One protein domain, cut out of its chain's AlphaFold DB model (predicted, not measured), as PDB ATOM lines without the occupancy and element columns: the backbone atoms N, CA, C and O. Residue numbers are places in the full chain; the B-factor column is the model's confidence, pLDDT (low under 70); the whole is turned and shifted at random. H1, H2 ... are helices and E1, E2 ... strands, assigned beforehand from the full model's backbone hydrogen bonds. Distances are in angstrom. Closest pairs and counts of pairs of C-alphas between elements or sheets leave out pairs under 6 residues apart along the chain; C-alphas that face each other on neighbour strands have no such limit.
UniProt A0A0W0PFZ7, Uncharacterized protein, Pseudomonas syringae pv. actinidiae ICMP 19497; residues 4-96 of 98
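Overview. This is residues 4 to 96 of the 98 residues of an uncharacterized protein of Pseudomonas syringae pv. actinidiae ICMP 19497 (UniProt A0A0W0PFZ7). Helix H3 lies in the middle of a small helical domain: H1 packs across it at a steep tilt, the short two-stranded hairpin of E1 and E2 lies by its first residues with H2 beside E1, and the helical hairpin of H4 and H5 packs on it nearer its last residues. The loop between E1 and E2 reaches to one end of the long axis, and the loop between H3 and H4 reaches to the other. The printed part has 93 residues, with named elements in the order H1, H2, E1, E2, H3, H4, H5; the sheet, E1 - E2, is antiparallel, and the class is mostly helix. The whole is compact, with a radius of gyration of the C-alphas of 13.3 A, yet elongated in outline, spanning 43 by 25 by 23 A.

Arrangement. Strands E1, residues 36 to 38, and E2, residues 49 to 51, form an antiparallel hairpin at 144 degrees, with N 37 and O 50 at 3.0 A and N 50 and O 37 at 2.8 A, both within hydrogen-bond range. H1, residues 5 to 17, comes nearest to E2 at the C-alphas of Val 15 and Ile 50, 5.9 A apart. H2, residues 25 to 32, comes nearest to E1 at the C-alphas of Leu 30 and Val 36, 5.6 A apart. H1 touches H2 with its residues 7 to 11 alone, closest at the C-alphas of Ile 8 and Glu 26, 6.5 A, at a steep tilt of 54 degrees, the same way. H3, residues 53 to 63, is the hub. It touches H1, closest at the C-alphas of Glu 9 and Leu 59, 6.1 A, at a steep tilt of 54 degrees, opposite ways. H4, residues 72 to 77, touches H3 about perpendicular, at 78 degrees, closest at the C-alphas of Ile 62 and Arg 73, 5.9 A. H5, residues 85 to 96, touches H3 with its residues 92 to 95 alone, closest at the C-alphas of Leu 61 and Ser 92, 7.8 A. H4 and H5 form a helical hairpin and touch, closest at the C-alphas of Pro 72 and Ala 95, 7.0 A, at a shallow tilt of 33 degrees, only just short of steep. H1 and H5 are apart. In H1, H2, H3 and H4 every O i to N i+4 pair is within hydrogen-bond range; in H5, 7 of 8 are.

Along the chain. H1 begins at C-alpha 5, (17.716, 220.427, 117.321), and is 18.0 A long. H3 is 15.1 A long, and H5, 16.3 A, ends at C-alpha 96, (14.656, 226.598, 134.657).

Size, cuts and confidence. The C-alphas of Asp 45 and Gly 68 are the two farthest apart, at 43.5 A. The printed part has no cut, and no link is long. Mean pLDDT of the printed part is 83.8; it is under 70 at residues 41 to 47, 64 to 70 and 95 to 96.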
ATOM      1  N   ASN A   4      17.821 222.492 113.332       89.94
ATOM      2  CA  ASN A   4      17.833 221.046 113.529       89.94
ATOM      3  C   ASN A   4      18.310 220.726 114.951       89.94
ATOM      4  O   ASN A   4      19.500 220.533 115.183       89.94
ATOM      5  N   TRP A   5      17.384 220.678 115.912       87.75
ATOM      6  CA  TRP A   5      17.716 220.427 117.321       87.75
ATOM      7  C   TRP A   5      18.433 219.097 117.561       87.75
ATOM      8  O   TRP A   5      19.315 219.052 118.406       87.75
ATOM      9  N   ASP A   6      18.104 218.054 116.797       88.56
ATOM     10  CA  ASP A   6      18.798 216.755 116.829       88.56
ATOM     11  C   ASP A   6      20.268 216.875 116.389       88.56
ATOM     12  O   ASP A   6      21.179 216.363 117.036       88.56
ATOM     13  N   LEU A   7      20.515 217.652 115.328       92.12
ATOM     14  CA  LEU A   7      21.869 217.939 114.872       92.12
ATOM     15  C   LEU A   7      22.623 218.777 115.909       92.12
ATOM     16  O   LEU A   7      23.754 218.449 116.238       92.12
ATOM     17  N   ILE A   8      22.006 219.830 116.448       92.12
ATOM     18  CA  ILE A   8      22.620 220.682 117.477       92.12
ATOM     19  C   ILE A   8      22.966 219.871 118.730       92.12
ATOM     20  O   ILE A   8      24.072 219.997 119.239       92.12
ATOM     21  N   GLU A   9      22.056 219.023 119.209       91.94
ATOM     22  CA  GLU A   9      22.285 218.106 120.329       91.94
ATOM     23  C   GLU A   9      23.508 217.225 120.083       91.94
ATOM     24  O   GLU A   9      24.417 217.175 120.913       91.94
ATOM     25  N   ARG A  10      23.566 216.594 118.908       92.81
ATOM     26  CA  ARG A  10      24.688 215.745 118.521       92.81
ATOM     27  C   ARG A  10      26.006 216.514 118.478       92.81
ATOM     28  O   ARG A  10      26.986 216.055 119.048       92.81
ATOM     29  N   LEU A  11      26.014 217.700 117.867       93.94
ATOM     30  CA  LEU A  11      27.196 218.564 117.787       93.94
ATOM     31  C   LEU A  11      27.706 218.967 119.172       93.94
ATOM     32  O   LEU A  11      28.907 218.946 119.423       93.94
ATOM     33  N   LEU A  12      26.799 219.345 120.073       93.12
ATOM     34  CA  LEU A  12      27.155 219.737 121.434       93.12
ATOM     35  C   LEU A  12      27.707 218.546 122.233       93.12
ATOM     36  O   LEU A  12      28.690 218.718 122.951       93.12
ATOM     37  N   HIS A  13      27.128 217.350 122.075       92.62
ATOM     38  CA  HIS A  13      27.650 216.107 122.660       92.62
ATOM     39  C   HIS A  13      29.036 215.756 122.115       92.62
ATOM     40  O   HIS A  13      29.934 215.451 122.897       92.62
ATOM     41  N   ASP A  14      29.237 215.841 120.803       93.12
ATOM     42  CA  ASP A  14      30.519 215.563 120.150       93.12
ATOM     43  C   ASP A  14      31.618 216.534 120.637       93.12
ATOM     44  O   ASP A  14      32.736 216.124 120.955       93.12
ATOM     45  N   VAL A  15      31.298 217.824 120.797       93.38
ATOM     46  CA  VAL A  15      32.216 218.810 121.397       93.38
ATOM     47  C   VAL A  15      32.474 218.519 122.879       93.38
ATOM     48  O   VAL A  15      33.593 218.701 123.353       93.38
ATOM     49  N   GLN A  16      31.463 218.089 123.635       90.62
ATOM     50  CA  GLN A  16      31.611 217.804 125.063       90.62
ATOM     51  C   GLN A  16      32.465 216.561 125.336       90.62
ATOM     52  O   GLN A  16      33.278 216.581 126.259       90.62
ATOM     53  N   ASN A  17      32.260 215.492 124.564       90.50
ATOM     54  CA  ASN A  17      32.921 214.203 124.762       90.50
ATOM     55  C   ASN A  17      34.298 214.160 124.088       90.50
ATOM     56  O   ASN A  17      35.280 213.784 124.728       90.50
ATOM     57  N   ASP A  18      34.381 214.592 122.828       89.31
ATOM     58  CA  ASP A  18      35.569 214.423 121.983       89.31
ATOM     59  C   ASP A  18      36.203 215.758 121.551       89.31
ATOM     60  O   ASP A  18      37.342 215.788 121.083       89.31
ATOM     61  N   GLY A  19      35.509 216.888 121.730       89.75
ATOM     62  CA  GLY A  19      36.019 218.212 121.356       89.75
ATOM     63  C   GLY A  19      36.106 218.436 119.846       89.75
ATOM     64  O   GLY A  19      36.895 219.274 119.401       89.75
ATOM     65  N   VAL A  20      35.327 217.692 119.056       89.19
ATOM     66  CA  VAL A  20      35.372 217.738 117.588       89.19
ATOM     67  C   VAL A  20      34.463 218.827 117.016       89.19
ATOM     68  O   VAL A  20      33.374 219.091 117.523       89.19
ATOM     69  N   SER A  21      34.909 219.467 115.936       88.50
ATOM     70  CA  SER A  21      34.086 220.384 115.142       88.50
ATOM     71  C   SER A  21      33.348 219.678 114.018       88.50
ATOM     72  O   SER A  21      33.729 218.591 113.594       88.50
ATOM     73  N   SER A  22      32.335 220.347 113.474       90.88
ATOM     74  CA  SER A  22      31.659 219.928 112.245       90.88
ATOM     75  C   SER A  22      31.554 221.073 111.245       90.88
ATOM     76  O   SER A  22      31.496 222.237 111.629       90.88
ATOM     77  N   ASP A  23      31.449 220.737 109.961       89.44
ATOM     78  CA  ASP A  23      31.303 221.695 108.854       89.44
ATOM     79  C   ASP A  23      29.851 222.168 108.625       89.44
ATOM     80  O   ASP A  23      29.490 222.627 107.541       89.44
ATOM     81  N   THR A  24      28.977 222.026 109.623       93.06
ATOM     82  CA  THR A  24      27.565 222.406 109.508       93.06
ATOM     83  C   THR A  24      27.358 223.887 109.818       93.06
ATOM     84  O   THR A  24      28.067 224.488 110.632       93.06
ATOM     85  N   THR A  25      26.337 224.487 109.207       92.31
ATOM     86  CA  THR A  25      25.942 225.877 109.483       92.31
ATOM     87  C   THR A  25      25.569 226.070 110.957       92.31
ATOM     88  O   THR A  25      25.867 227.106 111.551       92.31
ATOM     89  N   GLU A  26      24.956 225.058 111.570       92.06
ATOM     90  CA  GLU A  26      24.618 225.010 112.988       92.06
ATOM     91  C   GLU A  26      25.873 225.091 113.862       92.06
ATOM     92  O   GLU A  26      25.904 225.901 114.785       92.06
ATOM     93  N   PHE A  27      26.934 224.339 113.546       92.94
ATOM     94  CA  PHE A  27      28.194 224.414 114.288       92.94
ATOM     95  C   PHE A  27      28.838 225.800 114.180       92.94
ATOM     96  O   PHE A  27      29.224 226.387 115.191       92.94
ATOM     97  N   ALA A  28      28.889 226.363 112.969       92.94
ATOM     98  CA  ALA A  28      29.390 227.720 112.755       92.94
ATOM     99  C   ALA A  28      28.591 228.759 113.563       92.94
ATOM    100  O   ALA A  28      29.172 229.666 114.153       92.94
ATOM    101  N   THR A  29      27.268 228.587 113.652       92.81
ATOM    102  CA  THR A  29      26.387 229.443 114.460       92.81
ATOM    103  C   THR A  29      26.671 229.286 115.953       92.81
ATOM    104  O   THR A  29      26.761 230.279 116.667       92.81
ATOM    105  N   LEU A  30      26.857 228.060 116.451       93.56
ATOM    106  CA  LEU A  30      27.200 227.820 117.857       93.56
ATOM    107  C   LEU A  30      28.535 228.471 118.238       93.56
ATOM    108  O   LEU A  30      28.656 229.001 119.344       93.56
ATOM    109  N   LEU A  31      29.511 228.456 117.329       92.75
ATOM    110  CA  LEU A  31      30.802 229.113 117.511       92.75
ATOM    111  C   LEU A  31      30.662 230.646 117.504       92.75
ATOM    112  O   LEU A  31      31.124 231.304 118.430       92.75
ATOM    113  N   ASP A  32      29.970 231.204 116.507       93.06
ATOM    114  CA  ASP A  32      29.722 232.651 116.374       93.06
ATOM    115  C   ASP A  32      28.955 233.226 117.578       93.06
ATOM    116  O   ASP A  32      29.316 234.262 118.138       93.06
ATOM    117  N   ARG A  33      27.930 232.507 118.044       92.69
ATOM    118  CA  ARG A  33      27.064 232.923 119.159       92.69
ATOM    119  C   ARG A  33      27.652 232.603 120.544       92.69
ATOM    120  O   ARG A  33      27.044 232.952 121.565       92.69
ATOM    121  N   GLY A  34      28.815 231.947 120.602       92.81
ATOM    122  CA  GLY A  34      29.551 231.651 121.835       92.81
ATOM    123  C   GLY A  34      28.988 230.501 122.678       92.81
ATOM    124  O   GLY A  34      29.156 230.491 123.897       92.81
ATOM    125  N   PHE A  35      28.297 229.536 122.069       93.62
ATOM    126  CA  PHE A  35      27.944 228.261 122.716       93.62
ATOM    127  C   PHE A  35      29.128 227.288 122.727       93.62
ATOM    128  O   PHE A  35      29.292 226.507 123.662       93.62
ATOM    129  N   VAL A  36      29.969 227.364 121.701       93.81
ATOM    130  CA  VAL A  36      31.206 226.596 121.566       93.81
ATOM    131  C   VAL A  36      32.358 227.586 121.437       93.81
ATOM    132  O   VAL A  36      32.194 228.650 120.847       93.81
ATOM    133  N   GLN A  37      33.522 227.249 121.982       92.19
ATOM    134  CA  GLN A  37      34.747 228.019 121.776       92.19
ATOM    135  C   GLN A  37      35.923 227.087 121.489       92.19
ATOM    136  O   GLN A  37      35.905 225.917 121.874       92.19
ATOM    137  N   SER A  38      36.955 227.601 120.820       89.62
ATOM    138  CA  SER A  38      38.215 226.873 120.685       89.62
ATOM    139  C   SER A  38      38.843 226.654 122.060       89.62
ATOM    140  O   SER A  38      38.767 227.509 122.952       89.62
ATOM    141  N   ARG A  39      39.451 225.483 122.248       85.12
ATOM    142  CA  ARG A  39      40.174 225.168 123.477       85.12
ATOM    143  C   ARG A  39      41.333 226.162 123.638       85.12
ATOM    144  O   ARG A  39      42.098 226.346 122.689       85.12
ATOM    145  N   PRO A  40      41.475 226.820 124.802       77.88
ATOM    146  CA  PRO A  40      42.603 227.711 125.034       77.88
ATOM    147  C   PRO A  40      43.919 226.932 124.934       77.88
ATOM    148  O   PRO A  40      44.041 225.838 125.476       77.88
ATOM    149  N   ALA A  41      44.919 227.521 124.274       69.00
ATOM    150  CA  ALA A  41      46.250 226.924 124.106       69.00
ATOM    151  C   ALA A  41      47.012 226.718 125.433       69.00
ATOM    152  O   ALA A  41      48.039 226.048 125.453       69.00
ATOM    153  N   ASP A  42      46.517 227.300 126.530       69.38
ATOM    154  CA  ASP A  42      47.060 227.116 127.881       69.38
ATOM    155  C   ASP A  42      46.706 225.730 128.464       69.38
ATOM    156  O   ASP A  42      47.413 225.210 129.323       69.38
ATOM    157  N   GLU A  43      45.660 225.080 127.937       58.56
ATOM    158  CA  GLU A  43      45.240 223.728 128.310       58.56
ATOM    159  C   GLU A  43      45.387 222.766 127.112       58.56
ATOM    160  O   GLU A  43      44.429 222.434 126.412       58.56
ATOM    161  N   GLY A  44      46.615 222.296 126.868       62.22
ATOM    162  CA  GLY A  44      46.924 221.231 125.900       62.22
ATOM    163  C   GLY A  44      47.452 221.714 124.541       62.22
ATOM    164  O   GLY A  44      48.074 222.760 124.436       62.22
ATOM    165  N   ASP A  45      47.234 220.918 123.488       65.00
ATOM    166  CA  ASP A  45      47.702 221.182 122.108       65.00
ATOM    167  C   ASP A  45      46.851 222.239 121.363       65.00
ATOM    168  O   ASP A  45      47.115 222.573 120.215       65.00
ATOM    169  N   GLY A  46      45.797 222.780 121.988       62.88
ATOM    170  CA  GLY A  46      44.881 223.739 121.349       62.88
ATOM    171  C   GLY A  46      44.029 223.151 120.210       62.88
ATOM    172  O   GLY A  46      43.137 223.825 119.698       62.88
ATOM    173  N   SER A  47      44.250 221.889 119.840       65.12
ATOM    174  CA  SER A  47      43.457 221.155 118.856       65.12
ATOM    175  C   SER A  47      42.163 220.657 119.482       65.12
ATOM    176  O   SER A  47      42.097 219.560 120.035       65.12
ATOM    177  N   GLY A  48      41.128 221.487 119.443       85.75
ATOM    178  CA  GLY A  48      39.781 221.076 119.805       85.75
ATOM    179  C   GLY A  48      38.884 222.233 120.203       85.75
ATOM    180  O   GLY A  48      39.301 223.389 120.308       85.75
ATOM    181  N   PHE A  49      37.631 221.891 120.454       91.94
ATOM    182  CA  PHE A  49      36.604 222.806 120.917       91.94
ATOM    183  C   PHE A  49      36.127 222.390 122.304       91.94
ATOM    184  O   PHE A  49      36.250 221.233 122.704       91.94
ATOM    185  N   ILE A  50      35.616 223.353 123.058       91.31
ATOM    186  CA  ILE A  50      35.007 223.127 124.366       91.31
ATOM    187  C   ILE A  50      33.651 223.823 124.419       91.31
ATOM    188  O   ILE A  50      33.450 224.884 123.816       91.31
ATOM    189  N   LEU A  51      32.715 223.226 125.156       93.06
ATOM    190  CA  LEU A  51      31.443 223.868 125.452       93.06
ATOM    191  C   LEU A  51      31.659 225.037 126.408       93.06
ATOM    192  O   LEU A  51      32.317 224.907 127.440       93.06
ATOM    193  N   THR A  52      31.051 226.173 126.086       93.00
ATOM    194  CA  THR A  52      30.932 227.276 127.040       93.00
ATOM    195  C   THR A  52      29.844 226.947 128.069       93.00
ATOM    196  O   THR A  52      29.028 226.046 127.841       93.00
ATOM    197  N   PRO A  53      29.740 227.699 129.182       90.75
ATOM    198  CA  PRO A  53      28.620 227.547 130.113       90.75
ATOM    199  C   PRO A  53      27.256 227.653 129.418       90.75
ATOM    200  O   PRO A  53      26.315 226.951 129.774       90.75
ATOM    201  N   ARG A  54      27.158 228.486 128.372       91.69
ATOM    202  CA  ARG A  54      25.944 228.638 127.570       91.69
ATOM    203  C   ARG A  54      25.671 227.406 126.701       91.69
ATOM    204  O   ARG A  54      24.532 226.954 126.649       91.69
ATOM    205  N   GLY A  55      26.700 226.849 126.057       92.38
ATOM    206  CA  GLY A  55      26.603 225.596 125.297       92.38
ATOM    207  C   GLY A  55      26.171 224.413 126.155       92.38
ATOM    208  O   GLY A  55      25.280 223.667 125.760       92.38
ATOM    209  N   ALA A  56      26.736 224.290 127.357       90.88
ATOM    210  CA  ALA A  56      26.356 223.256 128.315       90.88
ATOM    211  C   ALA A  56      24.897 223.402 128.782       90.88
ATOM    212  O   ALA A  56      24.177 222.408 128.837       90.88
ATOM    213  N   SER A  57      24.434 224.628 129.056       89.69
ATOM    214  CA  SER A  57      23.023 224.889 129.384       89.69
ATOM    215  C   SER A  57      22.085 224.552 128.228       89.69
ATOM    216  O   SER A  57      21.024 223.978 128.452       89.69
ATOM    217  N   LEU A  58      22.465 224.885 126.989       90.38
ATOM    218  CA  LEU A  58      21.683 224.530 125.805       90.38
ATOM    219  C   LEU A  58      21.605 223.010 125.638       90.38
ATOM    220  O   LEU A  58      20.510 222.484 125.456       90.38
ATOM    221  N   LEU A  59      22.737 222.312 125.752       90.44
ATOM    222  CA  LEU A  59      22.783 220.854 125.696       90.44
ATOM    223  C   LEU A  59      21.872 220.246 126.762       90.44
ATOM    224  O   LEU A  59      21.007 219.451 126.426       90.44
ATOM    225  N   ALA A  60      21.992 220.688 128.017       86.62
ATOM    226  CA  ALA A  60      21.140 220.220 129.103       86.62
ATOM    227  C   ALA A  60      19.648 220.462 128.822       86.62
ATOM    228  O   ALA A  60      18.833 219.594 129.108       86.62
ATOM    229  N   LEU A  61      19.270 221.599 128.230       85.06
ATOM    230  CA  LEU A  61      17.878 221.868 127.851       85.06
ATOM    231  C   LEU A  61      17.379 220.922 126.752       85.06
ATOM    232  O   LEU A  61      16.256 220.434 126.837       85.06
ATOM    233  N   ILE A  62      18.181 220.672 125.714       84.62
ATOM    234  CA  ILE A  62      17.777 219.829 124.578       84.62
ATOM    235  C   ILE A  62      17.767 218.337 124.962       84.62
ATOM    236  O   ILE A  62      16.871 217.607 124.524       84.62
ATOM    237  N   ASP A  63      18.728 217.916 125.788       81.50
ATOM    238  CA  ASP A  63      18.918 216.553 126.310       81.50
ATOM    239  C   ASP A  63      17.859 216.191 127.362       81.50
ATOM    240  O   ASP A  63      17.387 215.054 127.414       81.50
ATOM    241  N   SER A  64      17.401 217.176 128.152       66.31
ATOM    242  CA  SER A  64      16.362 216.988 129.169       66.31
ATOM    243  C   SER A  64      14.979 216.818 128.531       66.31
ATOM    244  O   SER A  64      14.096 217.676 128.567       66.31
ATOM    245  N   SER A  65      14.772 215.643 127.947       55.22
ATOM    246  CA  SER A  65      13.467 215.069 127.654       55.22
ATOM    247  C   SER A  65      12.823 214.643 128.980       55.22
ATOM    248  O   SER A  65      12.709 213.456 129.285       55.22
ATOM    249  N   ILE A  66      12.465 215.616 129.829       53.16
ATOM    250  CA  ILE A  66      11.658 215.343 131.023       53.16
ATOM    251  C   ILE A  66      10.252 214.981 130.534       53.16
ATOM    252  O   ILE A  66       9.603 215.811 129.889       53.16
ATOM    253  N   PRO A  67       9.745 213.770 130.821       46.47
ATOM    254  CA  PRO A  67       8.387 213.409 130.446       46.47
ATOM    255  C   PRO A  67       7.394 214.310 131.194       46.47
ATOM    256  O   PRO A  67       7.334 214.265 132.421       46.47
ATOM    257  N   GLY A  68       6.604 215.107 130.466       53.28
ATOM    258  CA  GLY A  68       5.455 215.841 131.019       53.28
ATOM    259  C   GLY A  68       5.513 217.374 130.995       53.28
ATOM    260  O   GLY A  68       4.521 217.982 131.384       53.28
ATOM    261  N   ASN A  69       6.599 217.999 130.525       51.88
ATOM    262  CA  ASN A  69       6.656 219.450 130.287       51.88
ATOM    263  C   ASN A  69       6.681 219.747 128.778       51.88
ATOM    264  O   ASN A  69       7.148 218.902 128.010       51.88
ATOM    265  N   ASP A  70       6.196 220.921 128.345       56.78
ATOM    266  CA  ASP A  70       6.376 221.399 126.964       56.78
ATOM    267  C   ASP A  70       7.847 221.212 126.586       56.78
ATOM    268  O   ASP A  70       8.732 221.749 127.256       56.78
ATOM    269  N   HIS A  71       8.116 220.378 125.573       71.81
ATOM    270  CA  HIS A  71       9.479 219.968 125.253       71.81
ATOM    271  C   HIS A  71      10.355 221.227 125.135       71.81
ATOM    272  O   HIS A  71      10.003 222.117 124.360       71.81
ATOM    273  N   PRO A  72      11.495 221.337 125.840       74.12
ATOM    274  CA  PRO A  72      12.366 222.515 125.772       74.12
ATOM    275  C   PRO A  72      12.732 222.892 124.327       74.12
ATOM    276  O   PRO A  72      12.821 224.066 123.973       74.12
ATOM    277  N   ARG A  73      12.824 221.878 123.453       81.19
ATOM    278  CA  ARG A  73      12.968 222.016 121.996       81.19
ATOM    279  C   ARG A  73      11.821 222.793 121.347       81.19
ATOM    280  O   ARG A  73      12.075 223.580 120.449       81.19
ATOM    281  N   GLN A  74      10.577 222.594 121.782       80.81
ATOM    282  CA  GLN A  74       9.404 223.327 121.298       80.81
ATOM    283  C   GLN A  74       9.458 224.799 121.711       80.81
ATOM    284  O   GLN A  74       9.227 225.657 120.869       80.81
ATOM    285  N   VAL A  75       9.814 225.103 122.965       83.06
ATOM    286  CA  VAL A  75       9.950 226.496 123.435       83.06
ATOM    287  C   VAL A  75      11.037 227.230 122.654       83.06
ATOM    288  O   VAL A  75      10.850 228.383 122.269       83.06
ATOM    289  N   LEU A  76      12.155 226.552 122.384       85.56
ATOM    290  CA  LEU A  76      13.210 227.065 121.517       85.56
ATOM    291  C   LEU A  76      12.713 227.221 120.071       85.56
ATOM    292  O   LEU A  76      12.937 228.254 119.458       85.56
ATOM    293  N   ASN A  77      11.992 226.239 119.532       85.06
ATOM    294  CA  ASN A  77      11.456 226.287 118.171       85.06
ATOM    295  C   ASN A  77      10.393 227.381 117.955       85.06
ATOM    296  O   ASN A  77      10.223 227.845 116.832       85.06
ATOM    297  N   ASP A  78       9.686 227.784 119.011       86.38
ATOM    298  CA  ASP A  78       8.740 228.906 118.996       86.38
ATOM    299  C   ASP A  78       9.455 230.266 118.883       86.38
ATOM    300  O   ASP A  78       8.861 231.260 118.467       86.38
ATOM    301  N   GLN A  79      10.752 230.327 119.212       86.88
ATOM    302  CA  GLN A  79      11.533 231.551 119.068       86.88
ATOM    303  C   GLN A  79      11.912 231.817 117.610       86.88
ATOM    304  O   GLN A  79      12.265 230.912 116.856       86.88
ATOM    305  N   GLU A  80      11.947 233.097 117.237       85.62
ATOM    306  CA  GLU A  80      12.385 233.516 115.902       85.62
ATOM    307  C   GLU A  80      13.864 233.154 115.648       85.62
ATOM    308  O   GLU A  80      14.200 232.624 114.581       85.62
ATOM    309  N   ASP A  81      14.714 233.361 116.669       89.25
ATOM    310  CA  ASP A  81      16.115 232.931 116.725       89.25
ATOM    311  C   ASP A  81      16.491 232.413 118.127       89.25
ATOM    312  O   ASP A  81      16.913 233.155 119.015       89.25
ATOM    313  N   ALA A  82      16.334 231.109 118.331       87.50
ATOM    314  CA  ALA A  82      16.607 230.439 119.601       87.50
ATOM    315  C   ALA A  82      18.088 230.427 120.019       87.50
ATOM    316  O   ALA A  82      18.392 230.271 121.200       87.50
ATOM    317  N   LEU A  83      18.999 230.564 119.050       89.69
ATOM    318  CA  LEU A  83      20.441 230.613 119.280       89.69
ATOM    319  C   LEU A  83      20.935 232.054 119.453       89.69
ATOM    320  O   LEU A  83      22.137 232.289 119.565       89.69
ATOM    321  N   ASP A  84      20.055 233.056 119.420       90.81
ATOM    322  CA  ASP A  84      20.449 234.417 119.762       90.81
ATOM    323  C   ASP A  84      20.734 234.500 121.274       90.81
ATOM    324  O   ASP A  84      19.905 234.055 122.065       90.81
ATOM    325  N   PRO A  85      21.872 235.071 121.710       88.38
ATOM    326  CA  PRO A  85      22.222 235.226 123.118       88.38
ATOM    327  C   PRO A  85      21.110 235.838 123.970       88.38
ATOM    328  O   PRO A  85      20.838 235.359 125.069       88.38
ATOM    329  N   ALA A  86      20.477 236.906 123.479       89.75
ATOM    330  CA  ALA A  86      19.472 237.644 124.228       89.75
ATOM    331  C   ALA A  86      18.133 236.895 124.260       89.75
ATOM    332  O   ALA A  86      17.393 237.001 125.241       89.75
ATOM    333  N   THR A  87      17.816 236.140 123.211       90.19
ATOM    334  CA  THR A  87      16.651 235.246 123.170       90.19
ATOM    335  C   THR A  87      16.855 234.019 124.055       90.19
ATOM    336  O   THR A  87      15.995 233.709 124.881       90.19
ATOM    337  N   PHE A  88      18.006 233.358 123.939       89.00
ATOM    338  CA  PHE A  88      18.350 232.160 124.695       89.00
ATOM    339  C   PHE A  88      18.315 232.412 126.200       89.00
ATOM    340  O   PHE A  88      17.700 231.636 126.920       89.00
ATOM    341  N   GLU A  89      18.883 233.520 126.685       87.12
ATOM    342  CA  GLU A  89      18.833 233.885 128.111       87.12
ATOM    343  C   GLU A  89      17.387 233.987 128.629       87.12
ATOM    344  O   GLU A  89      17.070 233.495 129.711       87.12
ATOM    345  N   LYS A  90      16.469 234.564 127.840       86.62
ATOM    346  CA  LYS A  90      15.047 234.673 128.213       86.62
ATOM    347  C   LYS A  90      14.355 233.310 128.247       86.62
ATOM    348  O   LYS A  90      13.524 233.070 129.125       86.62
ATOM    349  N   VAL A  91      14.664 232.440 127.285       83.75
ATOM    350  CA  VAL A  91      14.076 231.095 127.183       83.75
ATOM    351  C   VAL A  91      14.628 230.170 128.258       83.75
ATOM    352  O   VAL A  91      13.855 229.515 128.950       83.75
ATOM    353  N   SER A  92      15.946 230.158 128.437       81.44
ATOM    354  CA  SER A  92      16.637 229.372 129.455       81.44
ATOM    355  C   SER A  92      16.173 229.762 130.855       81.44
ATOM    356  O   SER A  92      15.850 228.872 131.641       81.44
ATOM    357  N   ALA A  93      16.009 231.065 131.122       80.75
ATOM    358  CA  ALA A  93      15.407 231.534 132.363       80.75
ATOM    359  C   ALA A  93      14.017 230.922 132.556       80.75
ATOM    360  O   ALA A  93      13.790 230.283 133.570       80.75
ATOM    361  N   LYS A  94      13.109 231.026 131.575       73.56
ATOM    362  CA  LYS A  94      11.759 230.434 131.656       73.56
ATOM    363  C   LYS A  94      11.749 228.913 131.837       73.56
ATOM    364  O   LYS A  94      10.874 228.407 132.530       73.56
ATOM    365  N   ALA A  95      12.685 228.200 131.217       67.00
ATOM    366  CA  ALA A  95      12.753 226.744 131.276       67.00
ATOM    367  C   ALA A  95      13.281 226.217 132.625       67.00
ATOM    368  O   ALA A  95      12.911 225.119 133.021       67.00
ATOM    369  N   GLN A  96      14.110 226.987 133.344       62.00
ATOM    370  CA  GLN A  96      14.656 226.598 134.657       62.00
ATOM    371  C   GLN A  96      13.706 226.838 135.844       62.00
ATOM    372  O   GLN A  96      13.929 226.279 136.913       62.00
TER     373      GLN A  96